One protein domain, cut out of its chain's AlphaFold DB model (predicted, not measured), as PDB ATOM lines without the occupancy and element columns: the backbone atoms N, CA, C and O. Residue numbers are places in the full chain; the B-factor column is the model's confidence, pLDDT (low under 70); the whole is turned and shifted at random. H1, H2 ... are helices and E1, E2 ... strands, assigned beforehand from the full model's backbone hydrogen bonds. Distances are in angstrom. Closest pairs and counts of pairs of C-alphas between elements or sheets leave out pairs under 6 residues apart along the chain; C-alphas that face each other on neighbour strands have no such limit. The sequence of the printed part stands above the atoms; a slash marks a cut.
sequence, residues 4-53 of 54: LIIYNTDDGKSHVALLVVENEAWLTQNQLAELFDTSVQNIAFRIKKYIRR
ATOM      1  N   LEU A   4      13.914  42.894   5.055       76.31
ATOM      2  CA  LEU A   4      13.218  41.634   5.294       76.31
ATOM      3  C   LEU A   4      14.187  40.671   5.981       76.31
ATOM      4  O   LEU A   4      15.178  40.259   5.378       76.31
ATOM      5  N   ILE A   5      13.895  40.291   7.222       79.38
ATOM      6  CA  ILE A   5      14.661  39.278   7.953       79.38
ATOM      7  C   ILE A   5      13.931  37.945   7.836       79.38
ATOM      8  O   ILE A   5      12.794  37.816   8.279       79.38
ATOM      9  N   ILE A   6      14.591  36.933   7.280       79.69
ATOM     10  CA  ILE A   6      14.107  35.553   7.364       79.69
ATOM     11  C   ILE A   6      14.631  34.959   8.670       79.69
ATOM     12  O   ILE A   6      15.831  34.730   8.813       79.69
ATOM     13  N   TYR A   7      13.736  34.739   9.628       76.88
ATOM     14  CA  TYR A   7      14.051  34.050  10.870       76.88
ATOM     15  C   TYR A   7      13.685  32.576  10.743       76.88
ATOM     16  O   TYR A   7      12.518  32.225  10.552       76.88
ATOM     17  N   ASN A   8      14.694  31.726  10.883       76.88
ATOM     18  CA  ASN A   8      14.515  30.287  10.982       76.88
ATOM     19  C   ASN A   8      14.504  29.920  12.461       76.88
ATOM     20  O   ASN A   8      15.385  30.353  13.208       76.88
ATOM     21  N   THR A   9      13.516  29.142  12.897       75.94
ATOM     22  CA  THR A   9      13.583  28.566  14.243       75.94
ATOM     23  C   THR A   9      14.785  27.634  14.348       75.94
ATOM     24  O   THR A   9      15.180  27.006  13.370       75.94
ATOM     25  N   ASP A  10      15.362  27.539  15.544       72.00
ATOM     26  CA  ASP A  10      16.551  26.713  15.809       72.00
ATOM     27  C   ASP A  10      16.311  25.226  15.467       72.00
ATOM     28  O   ASP A  10      17.203  24.514  15.022       72.00
ATOM     29  N   ASP A  11      15.052  24.790  15.581       73.31
ATOM     30  CA  ASP A  11      14.570  23.450  15.226       73.31
ATOM     31  C   ASP A  11      14.290  23.273  13.710       73.31
ATOM     32  O   ASP A  11      13.886  22.202  13.266       73.31
ATOM     33  N   GLY A  12      14.469  24.322  12.897       69.81
ATOM     34  CA  GLY A  12      14.318  24.309  11.434       69.81
ATOM     35  C   GLY A  12      12.881  24.176  10.912       69.81
ATOM     36  O   GLY A  12      12.671  24.085   9.702       69.81
ATOM     37  N   LYS A  13      11.878  24.145  11.798       68.44
ATOM     38  CA  LYS A  13      10.476  23.879  11.435       68.44
ATOM     39  C   LYS A  13       9.700  25.100  10.944       68.44
ATOM     40  O   LYS A  13       8.781  24.931  10.148       68.44
ATOM     41  N   SER A  14      10.064  26.303  11.379       70.38
ATOM     42  CA  SER A  14       9.305  27.526  11.086       70.38
ATOM     43  C   SER A  14      10.190  28.541  10.376       70.38
ATOM     44  O   SER A  14      11.318  28.794  10.805       70.38
ATOM     45  N   HIS A  15       9.659  29.130   9.304       75.19
ATOM     46  CA  HIS A  15      10.370  30.066   8.436       75.19
ATOM     47  C   HIS A  15       9.579  31.368   8.385       75.19
ATOM     48  O   HIS A  15       8.680  31.548   7.563       75.19
ATOM     49  N   VAL A  16       9.909  32.299   9.275       76.75
ATOM     50  CA  VAL A  16       9.119  33.514   9.449       76.75
ATOM     51  C   VAL A  16       9.846  34.708   8.847       76.75
ATOM     52  O   VAL A  16      10.938  35.067   9.272       76.75
ATOM     53  N   ALA A  17       9.221  35.348   7.859       78.94
ATOM     54  CA  ALA A  17       9.731  36.567   7.238       78.94
ATOM     55  C   ALA A  17       9.276  37.813   8.020       78.94
ATOM     56  O   ALA A  17       8.123  38.231   7.917       78.94
ATOM     57  N   LEU A  18      10.160  38.409   8.813       80.00
ATOM     58  CA  LEU A  18       9.888  39.632   9.562       80.00
ATOM     59  C   LEU A  18      10.201  40.866   8.722       80.00
ATOM     60  O   LEU A  18      11.274  40.968   8.126       80.00
ATOM     61  N   LEU A  19       9.284  41.828   8.728       81.50
ATOM     62  CA  LEU A  19       9.532  43.145   8.155       81.50
ATOM     63  C   LEU A  19      10.172  44.030   9.223       81.50
ATOM     64  O   LEU A  19       9.574  44.242  10.275       81.50
ATOM     65  N   VAL A  20      11.353  44.569   8.954       84.88
ATOM     66  CA  VAL A  20      12.009  45.531   9.837       84.88
ATOM     67  C   VAL A  20      11.768  46.937   9.319       84.88
ATOM     68  O   VAL A  20      12.126  47.275   8.188       84.88
ATOM     69  N   VAL A  21      11.156  47.754  10.170       85.31
ATOM     70  CA  VAL A  21      10.884  49.170   9.925       85.31
ATOM     71  C   VAL A  21      11.414  49.935  11.122       85.31
ATOM     72  O   VAL A  21      11.033  49.636  12.245       85.31
ATOM     73  N   GLU A  22      12.322  50.886  10.893       80.44
ATOM     74  CA  GLU A  22      12.837  51.778  11.946       80.44
ATOM     75  C   GLU A  22      13.357  51.038  13.195       80.44
ATOM     76  O   GLU A  22      13.170  51.481  14.324       80.44
ATOM     77  N   ASN A  23      14.045  49.907  12.982       80.06
ATOM     78  CA  ASN A  23      14.595  49.043  14.036       80.06
ATOM     79  C   ASN A  23      13.536  48.270  14.858       80.06
ATOM     80  O   ASN A  23      13.866  47.651  15.870       80.06
ATOM     81  N   GLU A  24      12.285  48.248  14.401       82.69
ATOM     82  CA  GLU A  24      11.211  47.416  14.936       82.69
ATOM     83  C   GLU A  24      10.866  46.285  13.965       82.69
ATOM     84  O   GLU A  24      10.724  46.487  12.758       82.69
ATOM     85  N   ALA A  25      10.713  45.075  14.502       84.00
ATOM     86  CA  ALA A  25      10.316  43.905  13.733       84.00
ATOM     87  C   ALA A  25       8.794  43.720  13.782       84.00
ATOM     88  O   ALA A  25       8.205  43.518  14.844       84.00
ATOM     89  N   TRP A  26       8.166  43.737  12.614       85.94
ATOM     90  CA  TRP A  26       6.736  43.552  12.436       85.94
ATOM     91  C   TRP A  26       6.427  42.113  12.035       85.94
ATOM     92  O   TRP A  26       6.999  41.575  11.081       85.94
ATOM     93  N   LEU A  27       5.479  41.506  12.753       87.44
ATOM     94  CA  LEU A  27       4.942  40.182  12.457       87.44
ATOM     95  C   LEU A  27       3.417  40.206  12.425       87.44
ATOM     96  O   LEU A  27       2.756  40.880  13.216       87.44
ATOM     97  N   THR A  28       2.850  39.377  11.557       89.00
ATOM     98  CA  THR A  28       1.417  39.070  11.565       89.00
ATOM     99  C   THR A  28       1.070  38.022  12.631       89.00
ATOM    100  O   THR A  28       1.921  37.262  13.097       89.00
ATOM    101  N   GLN A  29      -0.214  37.915  12.998       89.50
ATOM    102  CA  GLN A  29      -0.673  36.883  13.944       89.50
ATOM    103  C   GLN A  29      -0.437  35.455  13.428       89.50
ATOM    104  O   GLN A  29      -0.191  34.558  14.230       89.50
ATOM    105  N   ASN A  30      -0.467  35.250  12.106       89.69
ATOM    106  CA  ASN A  30      -0.165  33.958  11.482       89.69
ATOM    107  C   ASN A  30       1.312  33.589  11.642       89.69
ATOM    108  O   ASN A  30       1.631  32.463  11.999       89.69
ATOM    109  N   GLN A  31       2.205  34.556  11.447       86.62
ATOM    110  CA  GLN A  31       3.641  34.362  11.632       86.62
ATOM    111  C   GLN A  31       4.000  34.055  13.086       86.62
ATOM    112  O   GLN A  31       4.823  33.187  13.352       86.62
ATOM    113  N   LEU A  32       3.337  34.713  14.039       87.69
ATOM    114  CA  LEU A  32       3.474  34.379  15.457       87.69
ATOM    115  C   LEU A  32       2.951  32.969  15.761       87.69
ATOM    116  O   LEU A  32       3.556  32.250  16.547       87.69
ATOM    117  N   ALA A  33       1.837  32.566  15.151       89.06
ATOM    118  CA  ALA A  33       1.276  31.230  15.327       89.06
ATOM    119  C   ALA A  33       2.251  30.139  14.847       89.06
ATOM    120  O   ALA A  33       2.480  29.175  15.571       89.06
ATOM    121  N   GLU A  34       2.885  30.343  13.692       86.00
ATOM    122  CA  GLU A  34       3.905  29.440  13.145       86.00
ATOM    123  C   GLU A  34       5.202  29.437  13.971       86.00
ATOM    124  O   GLU A  34       5.790  28.383  14.206       86.00
ATOM    125  N   LEU A  35       5.636  30.602  14.464       84.75
ATOM    126  CA  LEU A  35       6.830  30.728  15.306       84.75
ATOM    127  C   LEU A  35       6.679  30.000  16.649       84.75
ATOM    128  O   LEU A  35       7.633  29.410  17.148       84.75
ATOM    129  N   PHE A  36       5.491  30.083  17.248       85.06
ATOM    130  CA  PHE A  36       5.198  29.526  18.570       85.06
ATOM    131  C   PHE A  36       4.508  28.157  18.520       85.06
ATOM    132  O   PHE A  36       4.036  27.708  19.565       85.06
ATOM    133  N   ASP A  37       4.421  27.533  17.341       85.69
ATOM    134  CA  ASP A  37       3.755  26.243  17.113       85.69
ATOM    135  C   ASP A  37       2.374  26.164  17.796       85.69
ATOM    136  O   ASP A  37       2.058  25.296  18.608       85.69
ATOM    137  N   THR A  38       1.548  27.179  17.545       90.19
ATOM    138  CA  THR A  38       0.231  27.338  18.171       90.19
ATOM    139  C   THR A  38      -0.788  27.827  17.148       90.19
ATOM    140  O   THR A  38      -0.453  28.253  16.051       90.19
ATOM    141  N   SER A  39      -2.073  27.826  17.505       91.81
ATOM    142  CA  SER A  39      -3.109  28.412  16.654       91.81
ATOM    143  C   SER A  39      -3.107  29.947  16.688       91.81
ATOM    144  O   SER A  39      -2.838  30.580  17.716       91.81
ATOM    145  N   VAL A  40      -3.523  30.557  15.575       91.94
ATOM    146  CA  VAL A  40      -3.769  32.008  15.443       91.94
ATOM    147  C   VAL A  40      -4.761  32.503  16.501       91.94
ATOM    148  O   VAL A  40      -4.603  33.584  17.063       91.94
ATOM    149  N   GLN A  41      -5.758  31.679  16.836       92.25
ATOM    150  CA  GLN A  41      -6.754  31.971  17.869       92.25
ATOM    151  C   GLN A  41      -6.113  32.133  19.255       92.25
ATOM    152  O   GLN A  41      -6.448  33.071  19.980       92.25
ATOM    153  N   ASN A  42      -5.153  31.268  19.605       91.62
ATOM    154  CA  ASN A  42      -4.390  31.382  20.848       91.62
ATOM    155  C   ASN A  42      -3.548  32.663  20.879       91.62
ATOM    156  O   ASN A  42      -3.516  33.347  21.905       91.62
ATOM    157  N   ILE A  43      -2.904  33.026  19.765       93.81
ATOM    158  CA  ILE A  43      -2.156  34.287  19.651       93.81
ATOM    159  C   ILE A  43      -3.086  35.488  19.850       93.81
ATOM    160  O   ILE A  43      -2.829  36.325  20.716       93.81
ATOM    161  N   ALA A  44      -4.208  35.541  19.127       91.56
ATOM    162  CA  ALA A  44      -5.199  36.609  19.246       91.56
ATOM    163  C   ALA A  44      -5.732  36.737  20.682       91.56
ATOM    164  O   ALA A  44      -5.848  37.842  21.219       91.56
ATOM    165  N   PHE A  45      -6.008  35.607  21.339       93.31
ATOM    166  CA  PHE A  45      -6.435  35.578  22.734       93.31
ATOM    167  C   PHE A  45      -5.370  36.157  23.677       93.31
ATOM    168  O   PHE A  45      -5.695  36.983  24.537       93.31
ATOM    169  N   ARG A  46      -4.094  35.779  23.505       90.75
ATOM    170  CA  ARG A  46      -2.971  36.299  24.305       90.75
ATOM    171  C   ARG A  46      -2.777  37.805  24.105       90.75
ATOM    172  O   ARG A  46      -2.671  38.519  25.101       90.75
ATOM    173  N   ILE A  47      -2.816  38.291  22.862       89.94
ATOM    174  CA  ILE A  47      -2.725  39.726  22.534       89.94
ATOM    175  C   ILE A  47      -3.869  40.497  23.199       89.94
ATOM    176  O   ILE A  47      -3.645  41.483  23.899       89.94
ATOM    177  N   LYS A  48      -5.107  40.010  23.064       90.75
ATOM    178  CA  LYS A  48      -6.285  40.640  23.673       90.75
ATOM    179  C   LYS A  48      -6.188  40.697  25.198       90.75
ATOM    180  O   LYS A  48      -6.617  41.676  25.804       90.75
ATOM    181  N   LYS A  49      -5.632  39.657  25.828       92.56
ATOM    182  CA  LYS A  49      -5.381  39.627  27.275       92.56
ATOM    183  C   LYS A  49      -4.327  40.652  27.695       92.56
ATOM    184  O   LYS A  49      -4.486  41.239  28.759       92.56
ATOM    185  N   TYR A  50      -3.287  40.861  26.887       89.31
ATOM    186  CA  TYR A  50      -2.272  41.887  27.132       89.31
ATOM    187  C   TYR A  50      -2.862  43.299  27.026       89.31
ATOM    188  O   TYR A  50      -2.749  44.063  27.977       89.31
ATOM    189  N   ILE A  51      -3.581  43.607  25.940       90.06
ATOM    190  CA  ILE A  51      -4.198  44.929  25.721       90.06
ATOM    191  C   ILE A  51      -5.204  45.274  26.824       90.06
ATOM    192  O   ILE A  51      -5.236  46.400  27.284       90.06
ATOM    193  N   ARG A  52      -6.010  44.311  27.289       86.00
ATOM    194  CA  ARG A  52      -6.976  44.538  28.383       86.00
ATOM    195  C   ARG A  52      -6.345  44.773  29.758       86.00
ATOM    196  O   ARG A  52      -7.069  45.102  30.690       86.00
ATOM    197  N   ARG A  53      -5.062  44.449  29.923       77.69
ATOM    198  CA  ARG A  53      -4.328  44.637  31.183       77.69
ATOM    199  C   ARG A  53      -3.586  45.974  31.239       77.69
ATOM    200  O   ARG A  53      -3.080  46.295  32.309       77.69
TER     201      ARG A  53
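Overview. This is residues 4 to 53 of the 54 residues of the protein "Possible DNA-binding protein" of Aggregatibacter actinomycetemcomitans serotype e str. SC1083 (UniProt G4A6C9). Look for a small, flat model in which a three-stranded antiparallel sheet stands at one end, the short helix H1 packs on its strand E2 in the middle, and the longer helix H2 packs on H1 at the other end, away from the sheet. Residues 48 to 53, of which 48 to 51 belong to H2, stick out free. The printed part has 50 residues with three named strands and then two named helices, in the order E1, E2, E3, H1, H2; the class is mixed, helices and strands. The strands form a meander, each the antiparallel neighbour of the one before, in the sheet order E1, E2, E3. The whole is only just loose, close to compact, with a radius of gyration of the C-alphas of 12.0 A and spans of 31 by 28 by 14 A.

Arrangement. Begin with E1, residues 4 to 8, an edge strand, which forms a hairpin with E2, residues 15 to 21, the inner strand. They are antiparallel at 148 degrees; check N 7 and O 16, 2.8 A apart and within hydrogen-bond range. E2 forms a second hairpin with E3, residues 24 to 26, the other edge strand, antiparallel at 133 degrees; N 26 and O 19 are within hydrogen-bond range at 2.8 A. The pairing is staggered: E2 pairs with E1 over residues 15 to 19 and with E3 over residues 19 to 21. E1 and E3 are apart. Next find H1, residues 29 to 35, which is on the sheet at a height over the sheet of 8.1 A. It lies only just over E2, with 3 of its 7 C-alphas falling on that strand, and runs slantwise to the strands, at 52 degrees to E2 on the local plane. The closest C-alphas of H1 and E2 are those of Gln 31 and Val 16, 6.0 A apart. H2, residues 40 to 51, touches H1 with residues 40 to 44 alone; the closest C-alphas are those of Ala 33 and Val 40, 5.1 A apart. The two helices run opposite ways at a steep tilt of 69 degrees, only just short of about perpendicular. H2 is not on the sheet. In H1 and H2 every O i to N i+4 pair is within hydrogen-bond range.

Along the chain. Find C-alpha 4 at (13.218, 41.634, 5.294), where E1 begins; it runs 12.8 A to C-alpha 8. E2 runs 19.2 A from C-alpha 15 at (10.370, 30.066, 8.436) to C-alpha 21, and E3 6.4 A from C-alpha 24 to C-alpha 26. H1 measures 9.8 A from C-alpha 29 to C-alpha 35. H2 measures 16.5 A and ends at C-alpha 51, (-4.198, 44.929, 25.721).

Size, cuts and confidence. The two C-alphas farthest apart are those of Gly 12 and Arg 53, 33.9 A. The printed part has no cut and no long link; E1 to E2 is short, the others tight. The mean pLDDT of the printed part is 84.0, and residues 12 to 13 are under 70.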